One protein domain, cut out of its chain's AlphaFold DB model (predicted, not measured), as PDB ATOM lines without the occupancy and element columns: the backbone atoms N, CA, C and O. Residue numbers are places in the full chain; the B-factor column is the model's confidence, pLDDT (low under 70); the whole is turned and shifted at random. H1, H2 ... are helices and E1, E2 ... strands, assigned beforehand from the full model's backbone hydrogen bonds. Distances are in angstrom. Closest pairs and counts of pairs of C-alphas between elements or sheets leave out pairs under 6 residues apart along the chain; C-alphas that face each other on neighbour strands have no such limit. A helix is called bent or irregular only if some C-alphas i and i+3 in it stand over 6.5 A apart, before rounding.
ATOM      1  N   PHE A  46      96.304  78.641  88.187       93.06
ATOM      2  CA  PHE A  46      94.993  78.090  87.860       93.06
ATOM      3  C   PHE A  46      94.710  76.850  88.710       93.06
ATOM      4  O   PHE A  46      95.457  75.871  88.657       93.06
ATOM      5  N   LEU A  47      93.631  76.902  89.486       91.88
ATOM      6  CA  LEU A  47      93.114  75.791  90.269       91.88
ATOM      7  C   LEU A  47      92.054  75.056  89.461       91.88
ATOM      8  O   LEU A  47      90.987  75.602  89.171       91.88
ATOM      9  N   TRP A  48      92.345  73.813  89.105       87.19
ATOM     10  CA  TRP A  48      91.418  72.983  88.347       87.19
ATOM     11  C   TRP A  48      90.271  72.514  89.243       87.19
ATOM     12  O   TRP A  48      90.502  71.874  90.265       87.19
ATOM     13  N   ALA A  49      89.030  72.779  88.841       78.94
ATOM     14  CA  ALA A  49      87.872  72.133  89.440       78.94
ATOM     15  C   ALA A  49      87.803  70.664  88.980       78.94
ATOM     16  O   ALA A  49      88.300  70.303  87.908       78.94
ATOM     17  N   GLY A  50      87.197  69.805  89.804       66.62
ATOM     18  CA  GLY A  50      87.065  68.371  89.528       66.62
ATOM     19  C   GLY A  50      86.478  68.053  88.143       66.62
ATOM     20  O   GLY A  50      85.747  68.844  87.547       66.62
ATOM     21  N   HIS A  51      86.808  66.870  87.619       59.06
ATOM     22  CA  HIS A  51      86.399  66.427  86.282       59.06
ATOM     23  C   HIS A  51      84.866  66.328  86.165       59.06
ATOM     24  O   HIS A  51      84.249  65.518  86.853       59.06
ATOM     25  N   LEU A  52      84.253  67.078  85.242       55.62
ATOM     26  CA  LEU A  52      82.806  67.020  84.967       55.62
ATOM     27  C   LEU A  52      82.386  65.858  84.035       55.62
ATOM     28  O   LEU A  52      81.263  65.831  83.541       55.62
ATOM     29  N   GLY A  53      83.256  64.871  83.805       54.75
ATOM     30  CA  GLY A  53      83.018  63.797  82.832       54.75
ATOM     31  C   GLY A  53      83.373  64.183  81.384       54.75
ATOM     32  O   GLY A  53      83.798  65.302  81.103       54.75
ATOM     33  N   LEU A  54      83.290  63.195  80.481       46.91
ATOM     34  CA  LEU A  54      83.777  63.218  79.086       46.91
ATOM     35  C   LEU A  54      83.358  64.463  78.273       46.91
ATOM     36  O   LEU A  54      82.253  64.971  78.435       46.91
ATOM     37  N   PRO A  55      84.139  64.797  77.231       49.62
ATOM     38  CA  PRO A  55      85.184  65.813  77.278       49.62
ATOM     39  C   PRO A  55      84.574  67.216  77.463       49.62
ATOM     40  O   PRO A  55      84.415  67.971  76.504       49.62
ATOM     41  N   ALA A  56      84.204  67.569  78.691       56.41
ATOM     42  CA  ALA A  56      83.887  68.955  79.014       56.41
ATOM     43  C   ALA A  56      85.194  69.754  79.177       56.41
ATOM     44  O   ALA A  56      86.176  69.199  79.690       56.41
ATOM     45  N   PRO A  57      85.239  71.038  78.773       58.47
ATOM     46  CA  PRO A  57      86.344  71.913  79.140       58.47
ATOM     47  C   PRO A  57      86.499  71.853  80.656       58.47
ATOM     48  O   PRO A  57      85.524  72.007  81.391       58.47
ATOM     49  N   LYS A  58      87.705  71.573  81.142       65.38
ATOM     50  CA  LYS A  58      87.942  71.612  82.580       65.38
ATOM     51  C   LYS A  58      87.695  73.042  83.062       65.38
ATOM     52  O   LYS A  58      88.253  73.994  82.519       65.38
ATOM     53  N   HIS A  59      86.846  73.178  84.072       79.81
ATOM     54  CA  HIS A  59      86.580  74.455  84.720       79.81
ATOM     55  C   HIS A  59      87.555  74.656  85.877       79.81
ATOM     56  O   HIS A  59      88.221  73.718  86.315       79.81
ATOM     57  N   GLY A  60      87.654  75.878  86.377       88.44
ATOM     58  CA  GLY A  60      88.544  76.186  87.482       88.44
ATOM     59  C   GLY A  60      88.448  77.638  87.908       88.44
ATOM     60  O   GLY A  60      87.580  78.381  87.452       88.44
ATOM     61  N   THR A  61      89.352  78.029  88.791       91.62
ATOM     62  CA  THR A  61      89.479  79.405  89.260       91.62
ATOM     63  C   THR A  61      90.949  79.780  89.330       91.62
ATOM     64  O   THR A  61      91.799  78.948  89.632       91.62
ATOM     65  N   TRP A  62      91.271  81.028  89.040       94.69
ATOM     66  CA  TRP A  62      92.592  81.580  89.289       94.69
ATOM     67  C   TRP A  62      92.713  81.940  90.761       94.69
ATOM     68  O   TRP A  62      91.814  82.566  91.314       94.69
ATOM     69  N   ILE A  63      93.832  81.585  91.383       95.75
ATOM     70  CA  ILE A  63      94.206  82.078  92.704       95.75
ATOM     71  C   ILE A  63      95.466  82.924  92.604       95.75
ATOM     72  O   ILE A  63      96.459  82.519  92.002       95.75
ATOM     73  N   GLU A  64      95.447  84.085  93.238       95.75
ATOM     74  CA  GLU A  64      96.633  84.897  93.476       95.75
ATOM     75  C   GLU A  64      96.743  85.205  94.965       95.75
ATOM     76  O   GLU A  64      95.737  85.465  95.618       95.75
ATOM     77  N   CYS A  65      97.962  85.173  95.500       96.06
ATOM     78  CA  CYS A  65      98.247  85.550  96.879       96.06
ATOM     79  C   CYS A  65      99.387  86.566  96.912       96.06
ATOM     80  O   CYS A  65     100.351  86.466  96.145       96.06
ATOM     81  N   TRP A  66      99.289  87.528  97.819       95.88
ATOM     82  CA  TRP A  66     100.318  88.531  98.052       95.88
ATOM     83  C   TRP A  66     100.456  88.841  99.539       95.88
ATOM     84  O   TRP A  66      99.565  88.567 100.347       95.88
ATOM     85  N   THR A  67     101.605  89.387  99.914       95.50
ATOM     86  CA  THR A  67     101.818  89.913 101.262       95.50
ATOM     87  C   THR A  67     101.207  91.310 101.330       95.50
ATOM     88  O   THR A  67     101.589  92.189 100.561       95.50
ATOM     89  N   ASP A  68     100.246  91.519 102.227       93.12
ATOM     90  CA  ASP A  68      99.731  92.847 102.557       93.12
ATOM     91  C   ASP A  68     100.503  93.367 103.771       93.12
ATOM     92  O   ASP A  68     100.195  93.038 104.918       93.12
ATOM     93  N   GLU A  69     101.539  94.164 103.505       87.81
ATOM     94  CA  GLU A  69     102.390  94.756 104.542       87.81
ATOM     95  C   GLU A  69     101.609  95.698 105.468       87.81
ATOM     96  O   GLU A  69     101.946  95.821 106.643       87.81
ATOM     97  N   SER A  70     100.541  96.332 104.972       88.12
ATOM     98  CA  SER A  70      99.741  97.266 105.770       88.12
ATOM     99  C   SER A  70      98.906  96.548 106.830       88.12
ATOM    100  O   SER A  70      98.779  97.028 107.954       88.12
ATOM    101  N   ALA A  71      98.380  95.375 106.481       86.81
ATOM    102  CA  ALA A  71      97.590  94.531 107.369       86.81
ATOM    103  C   ALA A  71      98.423  93.431 108.051       86.81
ATOM    104  O   ALA A  71      97.870  92.647 108.819       86.81
ATOM    105  N   MET A  72      99.736  93.362 107.781       89.06
ATOM    106  CA  MET A  72     100.647  92.326 108.286       89.06
ATOM    107  C   MET A  72     100.098  90.904 108.075       89.06
ATOM    108  O   MET A  72     100.183  90.050 108.954       89.06
ATOM    109  N   THR A  73      99.519  90.648 106.901       92.12
ATOM    110  CA  THR A  73      98.827  89.390 106.579       92.12
ATOM    111  C   THR A  73      99.151  88.927 105.160       92.12
ATOM    112  O   THR A  73      99.658  89.694 104.338       92.12
ATOM    113  N   ASN A  74      98.860  87.667 104.842       95.88
ATOM    114  CA  ASN A  74      98.764  87.247 103.450       95.88
ATOM    115  C   ASN A  74      97.327  87.469 102.985       95.88
ATOM    116  O   ASN A  74      96.382  87.122 103.683       95.88
ATOM    117  N   ARG A  75      97.137  88.049 101.803       96.31
ATOM    118  CA  ARG A  75      95.816  88.174 101.185       96.31
ATOM    119  C   ARG A  75      95.796  87.328  99.928       96.31
ATOM    120  O   ARG A  75      96.768  87.333  99.174       96.31
ATOM    121  N   CYS A  76      94.709  86.599  99.716       95.81
ATOM    122  CA  CYS A  76      94.504  85.860  98.482       95.81
ATOM    123  C   CYS A  76      93.177  86.239  97.839       95.81
ATOM    124  O   CYS A  76      92.198  86.546  98.522       95.81
ATOM    125  N   ARG A  77      93.156  86.180  96.510       95.06
ATOM    126  CA  ARG A  77      91.987  86.420  95.673       95.06
ATOM    127  C   ARG A  77      91.747  85.219  94.773       95.06
ATOM    128  O   ARG A  77      92.686  84.672  94.199       95.06
ATOM    129  N   LEU A  78      90.479  84.845  94.655       93.88
ATOM    130  CA  LEU A  78      89.973  83.887  93.686       93.88
ATOM    131  C   LEU A  78      89.230  84.639  92.581       93.88
ATOM    132  O   LEU A  78      88.323  85.431  92.857       93.88
ATOM    133  N   THR A  79      89.593  84.347  91.339       93.31
ATOM    134  CA  THR A  79      89.005  84.948  90.143       93.31
ATOM    135  C   THR A  79      88.574  83.846  89.188       93.31
ATOM    136  O   THR A  79      89.386  83.038  88.738       93.31
ATOM    137  N   ALA A  80      87.287  83.809  88.863       89.88
ATOM    138  CA  ALA A  80      86.726  82.860  87.920       89.88
ATOM    139  C   ALA A  80      87.321  83.035  86.508       89.88
ATOM    140  O   ALA A  80      87.989  84.021  86.192       89.88
ATOM    141  N   MET A  81      87.086  82.051  85.639       88.38
ATOM    142  CA  MET A  81      87.645  82.026  84.278       88.38
ATOM    143  C   MET A  81      87.225  83.227  83.416       88.38
ATOM    144  O   MET A  81      87.941  83.580  82.486       88.38
ATOM    145  N   ASP A  82      86.079  83.837  83.710       87.50
ATOM    146  CA  ASP A  82      85.543  85.016  83.022       87.50
ATOM    147  C   ASP A  82      86.094  86.349  83.569       87.50
ATOM    148  O   ASP A  82      85.714  87.411  83.084       87.50
ATOM    149  N   GLY A  83      86.977  86.306  84.573       88.56
ATOM    150  CA  GLY A  83      87.490  87.488  85.271       88.56
ATOM    151  C   GLY A  83      86.633  87.933  86.460       88.56
ATOM    152  O   GLY A  83      87.005  88.862  87.174       88.56
ATOM    153  N   THR A  84      85.504  87.275  86.733       90.62
ATOM    154  CA  THR A  84      84.661  87.622  87.882       90.62
ATOM    155  C   THR A  84      85.360  87.233  89.185       90.62
ATOM    156  O   THR A  84      85.732  86.078  89.398       90.62
ATOM    157  N   ARG A  85      85.512  88.188  90.108       90.81
ATOM    158  CA  ARG A  85      86.082  87.928  91.439       90.81
ATOM    159  C   ARG A  85      85.095  87.125  92.274       90.81
ATOM    160  O   ARG A  85      83.997  87.600  92.554       90.81
ATOM    161  N   SER A  86      85.493  85.925  92.681       87.88
ATOM    162  CA  SER A  86      84.648  85.033  93.476       87.88
ATOM    163  C   SER A  86      84.922  85.135  94.975       87.88
ATOM    164  O   SER A  86      84.032  84.850  95.769       87.88
ATOM    165  N   TYR A  87      86.143  85.512  95.367       91.31
ATOM    166  CA  TYR A  87      86.534  85.695  96.767       91.31
ATOM    167  C   TYR A  87      87.793  86.557  96.874       91.31
ATOM    168  O   TYR A  87      88.679  86.465  96.030       91.31
ATOM    169  N   GLU A  88      87.908  87.342  97.939       93.88
ATOM    170  CA  GLU A  88      89.158  87.964  98.370       93.88
ATOM    171  C   GLU A  88      89.157  88.024  99.895       93.88
ATOM    172  O   GLU A  88      88.175  88.470 100.488       93.88
ATOM    173  N   GLY A  89      90.232  87.567 100.530       94.06
ATOM    174  CA  GLY A  89      90.281  87.494 101.986       94.06
ATOM    175  C   GLY A  89      91.678  87.289 102.545       94.06
ATOM    176  O   GLY A  89      92.642  87.053 101.812       94.06
ATOM    177  N   GLU A  90      91.778  87.422 103.864       95.62
ATOM    178  CA  GLU A  90      93.019  87.225 104.606       95.62
ATOM    179  C   GLU A  90      93.288  85.744 104.847       95.62
ATOM    180  O   GLU A  90      92.389  84.950 105.126       95.62
ATOM    181  N   PHE A  91      94.561  85.392 104.777       95.81
ATOM    182  CA  PHE A  91      95.081  84.060 104.968       95.81
ATOM    183  C   PHE A  91      96.212  84.120 105.978       95.81
ATOM    184  O   PHE A  91      97.095  84.975 105.908       95.81
ATOM    185  N   VAL A  92      96.186  83.176 106.906       95.12
ATOM    186  CA  VAL A  92      97.193  83.047 107.952       95.12
ATOM    187  C   VAL A  92      97.968  81.747 107.755       95.12
ATOM    188  O   VAL A  92      97.377  80.741 107.350       95.12
ATOM    189  N   PRO A  93      99.285  81.729 108.001       95.50
ATOM    190  CA  PRO A  93     100.051  80.492 107.976       95.50
ATOM    191  C   PRO A  93      99.528  79.499 109.016       95.50
ATOM    192  O   PRO A  93      99.123  79.878 110.111       95.50
ATOM    193  N   SER A  94      99.574  78.209 108.693       93.75
ATOM    194  CA  SER A  94      99.238  77.130 109.626       93.75
ATOM    195  C   SER A  94     100.224  77.023 110.789       93.75
ATOM    196  O   SER A  94      99.913  76.417 111.809       93.75
ATOM    197  N   GLU A  95     101.438  77.543 110.601       88.31
ATOM    198  CA  GLU A  95     102.525  77.531 111.572       88.31
ATOM    199  C   GLU A  95     103.146  78.930 111.632       88.31
ATOM    200  O   GLU A  95     103.612  79.454 110.619       88.31
ATOM    201  N   GLY A  96     103.159  79.521 112.827       82.19
ATOM    202  CA  GLY A  96     103.625  80.889 113.051       82.19
ATOM    203  C   GLY A  96     102.549  81.955 112.817       82.19
ATOM    204  O   GLY A  96     101.524  81.714 112.192       82.19
ATOM    205  N   GLU A  97     102.791  83.152 113.354       77.38
ATOM    206  CA  GLU A  97     101.848  84.284 113.281       77.38
ATOM    207  C   GLU A  97     102.251  85.335 112.236       77.38
ATOM    208  O   GLU A  97     101.476  86.231 111.916       77.38
ATOM    209  N   SER A  98     103.474  85.251 111.704       89.31
ATOM    210  CA  SER A  98     103.993  86.232 110.746       89.31
ATOM    211  C   SER A  98     103.594  85.878 109.314       89.31
ATOM    212  O   SER A  98     103.717  84.714 108.936       89.31
ATOM    213  N   PRO A  99     103.183  86.855 108.488       92.81
ATOM    214  CA  PRO A  99     102.826  86.597 107.100       92.81
ATOM    215  C   PRO A  99     104.020  86.047 106.319       92.81
ATOM    216  O   PRO A  99     105.165  86.460 106.510       92.81
ATOM    217  N   VAL A 100     103.742  85.137 105.388       94.12
ATOM    218  CA  VAL A 100     104.752  84.619 104.464       94.12
ATOM    219  C   VAL A 100     105.229  85.748 103.553       94.12
ATOM    220  O   VAL A 100     104.427  86.552 103.065       94.12
ATOM    221  N   SER A 101     106.540  85.809 103.325       93.56
ATOM    222  CA  SER A 101     107.153  86.816 102.463       93.56
ATOM    223  C   SER A 101     106.703  86.657 101.005       93.56
ATOM    224  O   SER A 101     106.441  85.551 100.527       93.56
ATOM    225  N   GLN A 102     106.672  87.753 100.245       93.19
ATOM    226  CA  GLN A 102     106.211  87.731  98.854       93.19
ATOM    227  C   GLN A 102     107.038  86.803  97.940       93.19
ATOM    228  O   GLN A 102     106.522  86.344  96.917       93.19
ATOM    229  N   GLY A 103     108.308  86.549  98.277       91.75
ATOM    230  CA  GLY A 103     109.188  85.629  97.547       91.75
ATOM    231  C   GLY A 103     108.870  84.153  97.797       91.75
ATOM    232  O   GLY A 103     109.073  83.328  96.906       91.75
ATOM    233  N   ASP A 104     108.305  83.845  98.966       93.44
ATOM    234  CA  ASP A 104     107.970  82.486  99.399       93.44
ATOM    235  C   ASP A 104     106.501  82.114  99.122       93.44
ATOM    236  O   ASP A 104     106.130  80.943  99.211       93.44
ATOM    237  N   LEU A 105     105.665  83.084  98.720       94.31
ATOM    238  CA  LEU A 105     104.276  82.896  98.267       94.31
ATOM    239  C   LEU A 105     104.187  82.228  96.883       94.31
ATOM    240  O   LEU A 105     103.627  82.766  95.926       94.31
ATOM    241  N   ARG A 106     104.755  81.030  96.765       95.62
ATOM    242  CA  ARG A 106     104.712  80.201  95.558       95.62
ATOM    243  C   ARG A 106     103.719  79.067  95.761       95.62
ATOM    244  O   ARG A 106     103.970  78.173  96.560       95.62
ATOM    245  N   ILE A 107     102.585  79.114  95.070       96.56
ATOM    246  CA  ILE A 107     101.463  78.189  95.287       96.56
ATOM    247  C   ILE A 107     101.712  76.860  94.559       96.56
ATOM    248  O   ILE A 107     101.965  76.838  93.356       96.56
ATOM    249  N   LYS A 108     101.562  75.733  95.264       95.50
ATOM    250  CA  LYS A 108     101.480  74.393  94.665       95.50
ATOM    251  C   LYS A 108     100.066  74.168  94.132       95.50
ATOM    252  O   LYS A 108      99.141  73.916  94.907       95.50
ATOM    253  N   ALA A 109      99.910  74.235  92.810       92.38
ATOM    254  CA  ALA A 109      98.615  74.139  92.134       92.38
ATOM    255  C   ALA A 109      97.850  72.854  92.481       92.38
ATOM    256  O   ALA A 109      96.686  72.920  92.857       92.38
ATOM    257  N   GLU A 110      98.502  71.694  92.383       90.31
ATOM    258  CA  GLU A 110      97.867  70.377  92.523       90.31
ATOM    259  C   GLU A 110      97.179  70.171  93.886       90.31
ATOM    260  O   GLU A 110      95.962  69.993  93.895       90.31
ATOM    261  N   PRO A 111      97.872  70.257  95.042       92.75
ATOM    262  CA  PRO A 111      97.216  70.098  96.341       92.75
ATOM    263  C   PRO A 111      96.241  71.236  96.666       92.75
ATOM    264  O   PRO A 111      95.279  71.011  97.390       92.75
ATOM    265  N   THR A 112      96.448  72.444  96.134       94.56
ATOM    266  CA  THR A 112      95.527  73.577  96.346       94.56
ATOM    267  C   THR A 112      94.239  73.434  95.518       94.56
ATOM    268  O   THR A 112      93.183  73.927  95.908       94.56
ATOM    269  N   SER A 113      94.302  72.737  94.378       91.50
ATOM    270  CA  SER A 113      93.147  72.493  93.500       91.50
ATOM    271  C   SER A 113      92.207  71.414  94.035       91.50
ATOM    272  O   SER A 113      91.053  71.354  93.616       91.50
ATOM    273  N   ASP A 114      92.675  70.553  94.939       89.94
ATOM    274  CA  ASP A 114      91.869  69.464  95.483       89.94
ATOM    275  C   ASP A 114      90.688  70.018  96.292       89.94
ATOM    276  O   ASP A 114      90.860  70.632  97.347       89.94
ATOM    277  N   THR A 115      89.468  69.778  95.807       86.94
ATOM    278  CA  THR A 115      88.230  70.282  96.414       86.94
ATOM    279  C   THR A 115      87.989  69.740  97.820       86.94
ATOM    280  O   THR A 115      87.280  70.369  98.606       86.94
ATOM    281  N   THR A 116      88.605  68.614  98.193       88.44
ATOM    282  CA  THR A 116      88.536  68.091  99.562       88.44
ATOM    283  C   THR A 116      89.248  69.003 100.563       88.44
ATOM    284  O   THR A 116      88.857  69.046 101.733       88.44
ATOM    285  N   HIS A 117      90.219  69.800 100.097       92.00
ATOM    286  CA  HIS A 117      90.976  70.777 100.881       92.00
ATOM    287  C   HIS A 117      90.309  72.160 100.935       92.00
ATOM    288  O   HIS A 117      90.895  73.102 101.461       92.00
ATOM    289  N   TRP A 118      89.098  72.316 100.401       92.44
ATOM    290  CA  TRP A 118      88.368  73.579 100.469       92.44
ATOM    291  C   TRP A 118      87.556  73.661 101.755       92.44
ATOM    292  O   TRP A 118      87.024  72.654 102.236       92.44
ATOM    293  N   VAL A 119      87.471  74.865 102.311       93.75
ATOM    294  CA  VAL A 119      86.684  75.176 103.505       93.75
ATOM    295  C   VAL A 119      85.546  76.116 103.165       93.75
ATOM    296  O   VAL A 119      85.635  76.923 102.233       93.75
ATOM    297  N   ARG A 120      84.454  76.002 103.915       91.38
ATOM    298  CA  ARG A 120      83.290  76.856 103.710       91.38
ATOM    299  C   ARG A 120      83.551  78.236 104.311       91.38
ATOM    300  O   ARG A 120      83.875  78.358 105.484       91.38
ATOM    301  N   ILE A 121      83.353  79.277 103.506       88.00
ATOM    302  CA  ILE A 121      83.299  80.665 103.980       88.00
ATOM    303  C   ILE A 121      81.828  81.071 104.033       88.00
ATOM    304  O   ILE A 121      81.074  80.796 103.094       88.00
ATOM    305  N   GLU A 122      81.395  81.685 105.132       81.56
ATOM    306  CA  GLU A 122      80.008  82.118 105.287       81.56
ATOM    307  C   GLU A 122      79.612  83.092 104.162       81.56
ATOM    308  O   GLU A 122      80.347  84.016 103.823       81.56
ATOM    309  N   GLY A 123      78.461  82.847 103.527       75.62
ATOM    310  CA  GLY A 123      77.958  83.670 102.422       75.62
ATOM    311  C   GLY A 123      78.619  83.450 101.052       75.62
ATOM    312  O   GLY A 123      78.222  84.121 100.103       75.62
ATOM    313  N   MET A 124      79.579  82.523 100.904       77.38
ATOM    314  CA  MET A 124      80.295  82.281  99.637       77.38
ATOM    315  C   MET A 124      80.531  80.788  99.337       77.38
ATOM    316  O   MET A 124      80.243  79.907 100.148       77.38
ATOM    317  N   HIS A 125      81.052  80.489  98.139       73.00
ATOM    318  CA  HIS A 125      81.311  79.119  97.661       73.00
ATOM    319  C   HIS A 125      82.480  78.402  98.367       73.00
ATOM    320  O   HIS A 125      82.663  77.204  98.159       73.00
ATOM    321  N   GLY A 126      83.211  79.093  99.245       89.25
ATOM    322  CA  GLY A 126      84.353  78.559  99.986       89.25
ATOM    323  C   GLY A 126      85.697  79.055  99.458       89.25
ATOM    324  O   GLY A 126      85.767  79.738  98.437       89.25
ATOM    325  N   ALA A 127      86.762  78.711 100.176       93.44
ATOM    326  CA  ALA A 127      88.138  79.041  99.821       93.44
ATOM    327  C   ALA A 127      89.056  77.827 100.063       93.44
ATOM    328  O   ALA A 127      88.798  77.041 100.978       93.44
ATOM    329  N   PRO A 128      90.110  77.634  99.253       95.44
ATOM    330  CA  PRO A 128      91.034  76.520  99.426       95.44
ATOM    331  C   PRO A 128      91.976  76.740 100.612       95.44
ATOM    332  O   PRO A 128      92.339  77.872 100.929       95.44
ATOM    333  N   LEU A 129      92.465  75.649 101.201       96.88
ATOM    334  CA  LEU A 129      93.767  75.670 101.866       96.88
ATOM    335  C   LEU A 129      94.860  75.878 100.806       96.88
ATOM    336  O   LEU A 129      94.924  75.132  99.828       96.88
ATOM    337  N   VAL A 130      95.722  76.880 100.987       97.25
ATOM    338  CA  VAL A 130      96.757  77.226 100.002       97.25
ATOM    339  C   VAL A 130      98.070  76.574 100.395       97.25
ATOM    340  O   VAL A 130      98.721  76.984 101.351       97.25
ATOM    341  N   PHE A 131      98.485  75.564  99.641       96.81
ATOM    342  CA  PHE A 131      99.747  74.871  99.883       96.81
ATOM    343  C   PHE A 131     100.870  75.587  99.144       96.81
ATOM    344  O   PHE A 131     100.803  75.748  97.925       96.81
ATOM    345  N   LEU A 132     101.919  75.990  99.854       96.69
ATOM    346  CA  LEU A 132     103.064  76.674  99.263       96.69
ATOM    347  C   LEU A 132     104.210  75.708  98.934       96.69
ATOM    348  O   LEU A 132     104.307  74.597  99.468       96.69
ATOM    349  N   GLU A 133     105.101  76.124  98.031       95.38
ATOM    350  CA  GLU A 133     106.279  75.360  97.610       95.38
ATOM    351  C   GLU A 133     107.173  74.976  98.796       95.38
ATOM    352  O   GLU A 133     107.612  73.825  98.881       95.38
ATOM    353  N   ASN A 134     107.345  75.908  99.738       93.19
ATOM    354  CA  ASN A 134     108.157  75.772 100.949       93.19
ATOM    355  C   ASN A 134     107.550  74.844 102.025       93.19
ATOM    356  O   ASN A 134     108.186  74.610 103.047       93.19
ATOM    357  N   GLY A 135     106.345  74.307 101.805       93.44
ATOM    358  CA  GLY A 135     105.659  73.409 102.736       93.44
ATOM    359  C   GLY A 135     104.714  74.100 103.720       93.44
ATOM    360  O   GLY A 135     103.909  73.408 104.342       93.44
ATOM    361  N   THR A 136     104.740  75.431 103.820       95.62
ATOM    362  CA  THR A 136     103.749  76.189 104.591       95.62
ATOM    363  C   THR A 136     102.369  76.051 103.948       95.62
ATOM    364  O   THR A 136     102.234  76.048 102.722       95.62
ATOM    365  N   VAL A 137     101.330  75.957 104.775       96.81
ATOM    366  CA  VAL A 137      99.937  76.000 104.324       96.81
ATOM    367  C   VAL A 137      99.318  77.290 104.820       96.81
ATOM    368  O   VAL A 137      99.422  77.598 106.002       96.81
ATOM    369  N   LEU A 138      98.682  78.050 103.938       97.31
ATOM    370  CA  LEU A 138      97.882  79.198 104.337       97.31
ATOM    371  C   LEU A 138      96.421  78.780 104.488       97.31
ATOM    372  O   LEU A 138      95.859  78.097 103.628       97.31
ATOM    373  N   ILE A 139      95.809  79.219 105.578       96.62
ATOM    374  CA  ILE A 139      94.430  78.922 105.948       96.62
ATOM    375  C   ILE A 139      93.625  80.227 105.861       96.62
ATOM    376  O   ILE A 139      94.080  81.238 106.406       96.62
ATOM    377  N   PRO A 140      92.440  80.239 105.222       95.56
ATOM    378  CA  PRO A 140      91.560  81.403 105.247       95.56
ATOM    379  C   PRO A 140      91.235  81.802 106.689       95.56
ATOM    380  O   PRO A 140      90.767  80.975 107.475       95.56
ATOM    381  N   LYS A 141      91.456  83.069 107.041       94.25
ATOM    382  CA  LYS A 141      91.252  83.578 108.405       94.25
ATOM    383  C   LYS A 141      89.798  83.423 108.861       94.25
ATOM    384  O   LYS A 141      89.553  82.993 109.985       94.25
ATOM    385  N   ASP A 142      88.851  83.680 107.959       92.81
ATOM    386  CA  ASP A 142      87.406  83.608 108.222       92.81
ATOM    387  C   ASP A 142      86.908  82.181 108.519       92.81
ATOM    388  O   ASP A 142      85.842  82.004 109.101       92.81
ATOM    389  N   ALA A 143      87.683  81.157 108.149       94.00
ATOM    390  CA  ALA A 143      87.372  79.749 108.400       94.00
ATOM    391  C   ALA A 143      88.548  79.010 109.052       94.00
ATOM    392  O   ALA A 143      88.753  77.817 108.819       94.00
ATOM    393  N   TYR A 144      89.324  79.711 109.887       94.00
ATOM    394  CA  TYR A 144      90.566  79.170 110.437       94.00
ATOM    395  C   TYR A 144      90.365  77.863 111.209       94.00
ATOM    396  O   TYR A 144      91.097  76.904 110.989       94.00
ATOM    397  N   ALA A 145      89.352  77.793 112.078       94.25
ATOM    398  CA  ALA A 145      89.092  76.597 112.881       94.25
ATOM    399  C   ALA A 145      88.758  75.371 112.011       94.25
ATOM    400  O   ALA A 145      89.297  74.287 112.236       94.25
ATOM    401  N   GLU A 146      87.913  75.549 110.988       94.75
ATOM    402  CA  GLU A 146      87.576  74.489 110.031       94.75
ATOM    403  C   GLU A 146      88.807  74.080 109.212       94.75
ATOM    404  O   GLU A 146      89.099  72.892 109.071       94.75
ATOM    405  N   GLY A 147      89.565  75.057 108.711       95.31
ATOM    406  CA  GLY A 147      90.758  74.814 107.907       95.31
ATOM    407  C   GLY A 147      91.893  74.150 108.671       95.31
ATOM    408  O   GLY A 147      92.518  73.234 108.140       95.31
ATOM    409  N   ALA A 148      92.118  74.532 109.925       95.50
ATOM    410  CA  ALA A 148      93.109  73.905 110.791       95.50
ATOM    411  C   ALA A 148      92.731  72.450 111.108       95.50
ATOM    412  O   ALA A 148      93.562  71.556 110.959       95.50
ATOM    413  N   ALA A 149      91.467  72.189 111.463       94.81
ATOM    414  CA  ALA A 149      90.979  70.830 111.706       94.81
ATOM    415  C   ALA A 149      91.096  69.949 110.451       94.81
ATOM    416  O   ALA A 149      91.517  68.792 110.522       94.81
ATOM    417  N   LYS A 150      90.769  70.513 109.285       95.12
ATOM    418  CA  LYS A 150      90.904  69.837 107.994       95.12
ATOM    419  C   LYS A 150      92.362  69.525 107.665       95.12
ATOM    420  O   LYS A 150      92.659  68.398 107.278       95.12
ATOM    421  N   LEU A 151      93.269  70.482 107.851       95.19
ATOM    422  CA  LEU A 151      94.700  70.274 107.638       95.19
ATOM    423  C   LEU A 151      95.252  69.161 108.539       95.19
ATOM    424  O   LEU A 151      96.019  68.325 108.067       95.19
ATOM    425  N   GLU A 152      94.841  69.115 109.804       94.06
ATOM    426  CA  GLU A 152      95.272  68.075 110.742       94.06
ATOM    427  C   GLU A 152      94.794  66.680 110.316       94.06
ATOM    428  O   GLU A 152      95.582  65.737 110.256       94.06
ATOM    429  N   HIS A 153      93.530  66.556 109.909       92.00
ATOM    430  CA  HIS A 153      93.003  65.304 109.368       92.00
ATOM    431  C   HIS A 153      93.784  64.831 108.126       92.00
ATOM    432  O   HIS A 153      94.115  63.651 108.002       92.00
ATOM    433  N   LEU A 154      94.148  65.750 107.224       90.44
ATOM    434  CA  LEU A 154      94.966  65.434 106.046       90.44
ATOM    435  C   LEU A 154      96.379  64.965 106.419       90.44
ATOM    436  O   LEU A 154      96.906  64.052 105.780       90.44
ATOM    437  N   LYS A 155      96.993  65.556 107.453       89.94
ATOM    438  CA  LYS A 155      98.299  65.113 107.969       89.94
ATOM    439  C   LYS A 155      98.221  63.671 108.482       89.94
ATOM    440  O   LYS A 155      99.084  62.870 108.130       89.94
ATOM    441  N   GLN A 156      97.168  63.322 109.221       89.38
ATOM    442  CA  GLN A 156      96.967  61.973 109.766       89.38
ATOM    443  C   GLN A 156      96.802  60.912 108.673       89.38
ATOM    444  O   GLN A 156      97.434  59.858 108.736       89.38
ATOM    445  N   LEU A 157      96.020  61.206 107.630       85.75
ATOM    446  CA  LEU A 157      95.841  60.297 106.491       85.75
ATOM    447  C   LEU A 157      97.143  60.010 105.739       85.75
ATOM    448  O   LEU A 157      97.298  58.936 105.173       85.75
ATOM    449  N   ARG A 158      98.085  60.959 105.724       78.25
ATOM    450  CA  ARG A 158      99.377  60.801 105.043       78.25
ATOM    451  C   ARG A 158     100.393  59.979 105.843       78.25
ATOM    452  O   ARG A 158     101.418  59.590 105.292       78.25
ATOM    453  N   THR A 159     100.142  59.779 107.136       74.69
ATOM    454  CA  THR A 159     101.005  59.007 108.046       74.69
ATOM    455  C   THR A 159     100.591  57.542 108.205       74.69
ATOM    456  O   THR A 159     101.302  56.799 108.881       74.69
ATOM    457  N   MET A 160      99.469  57.132 107.603       54.50
ATOM    458  CA  MET A 160      99.005  55.738 107.531       54.50
ATOM    459  C   MET A 160      99.437  55.089 106.218       54.50
ATOM    460  O   MET A 160      99.753  53.881 106.255       54.50
TER     461      MET A 160
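This is residues 46 to 160 of the 160 residues of an uncharacterized protein of Acidobacteriales bacterium 59-55 (UniProt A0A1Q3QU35). Look first for one five-stranded antiparallel sheet, order E1 E2 E3 E4 E5, strongly twisted and curled like part of a barrel. The short helix H1 sits beside edge strand E1, and the long helix H2 follows edge strand E5 with no residue between them but folds back past it, its far end sticking out at residues 155 to 158, as do residues 159 to 160 after it and residues 52 to 57 of the link from E1 to E2. The 115 printed residues run E1 E2 E3 E4 H1 E5 H2, a mixed class with 56 residues, under half, in named elements. The whole is compact, with a radius of gyration of the C-alphas of 14.1 A and spans of 44 by 39 by 29 A.

Find C-alpha 46 at (94.993, 78.090, 87.860), where E1 runs over residues 46 to 48. E2, residues 60 to 68, is 25.1 A long; E3, 73 to 80, 23.2 A; E4, 85 to 93, 22.9 A. H1 is 109 to 113 and E5 137 to 140. H2, 141 to 158, is 24.4 A long and ends at C-alpha 158, (99.377, 60.801, 105.043).

E1 to E4 form a meander, each strand the antiparallel neighbour of the one before. Look for N 47 and O 61 at 2.8 A, N 64 and O 77 at 3.0 A, N 78 and O 87 at 2.8 A, and N 92 and O 139 at 2.9 A. E4 bends by 51 degrees at residue 90. H1 and H2 are on the sheet at its level, heights 1.9 A and 3.2 A; the closest C-alphas are Leu 47 and Ser 113 of E1 and H1, 4.6 A, and Ile 139 and Gly 147 of E5 and H2, 5.8 A. H1 and H2 are apart. H2 is irregular, C-alphas 142 and 145 being 8.6 A apart, with 12 of 14 O i to N i+4 pairs within hydrogen-bond range; in H1 every pair is.

The farthest C-alphas, of Leu 54 and Ser 70, are 46.1 A apart. The printed part has no cut; the links E1 to E2, E4 to H1 and H1 to E5 are long. Residues 50 to 58 and 160 have pLDDT under 70.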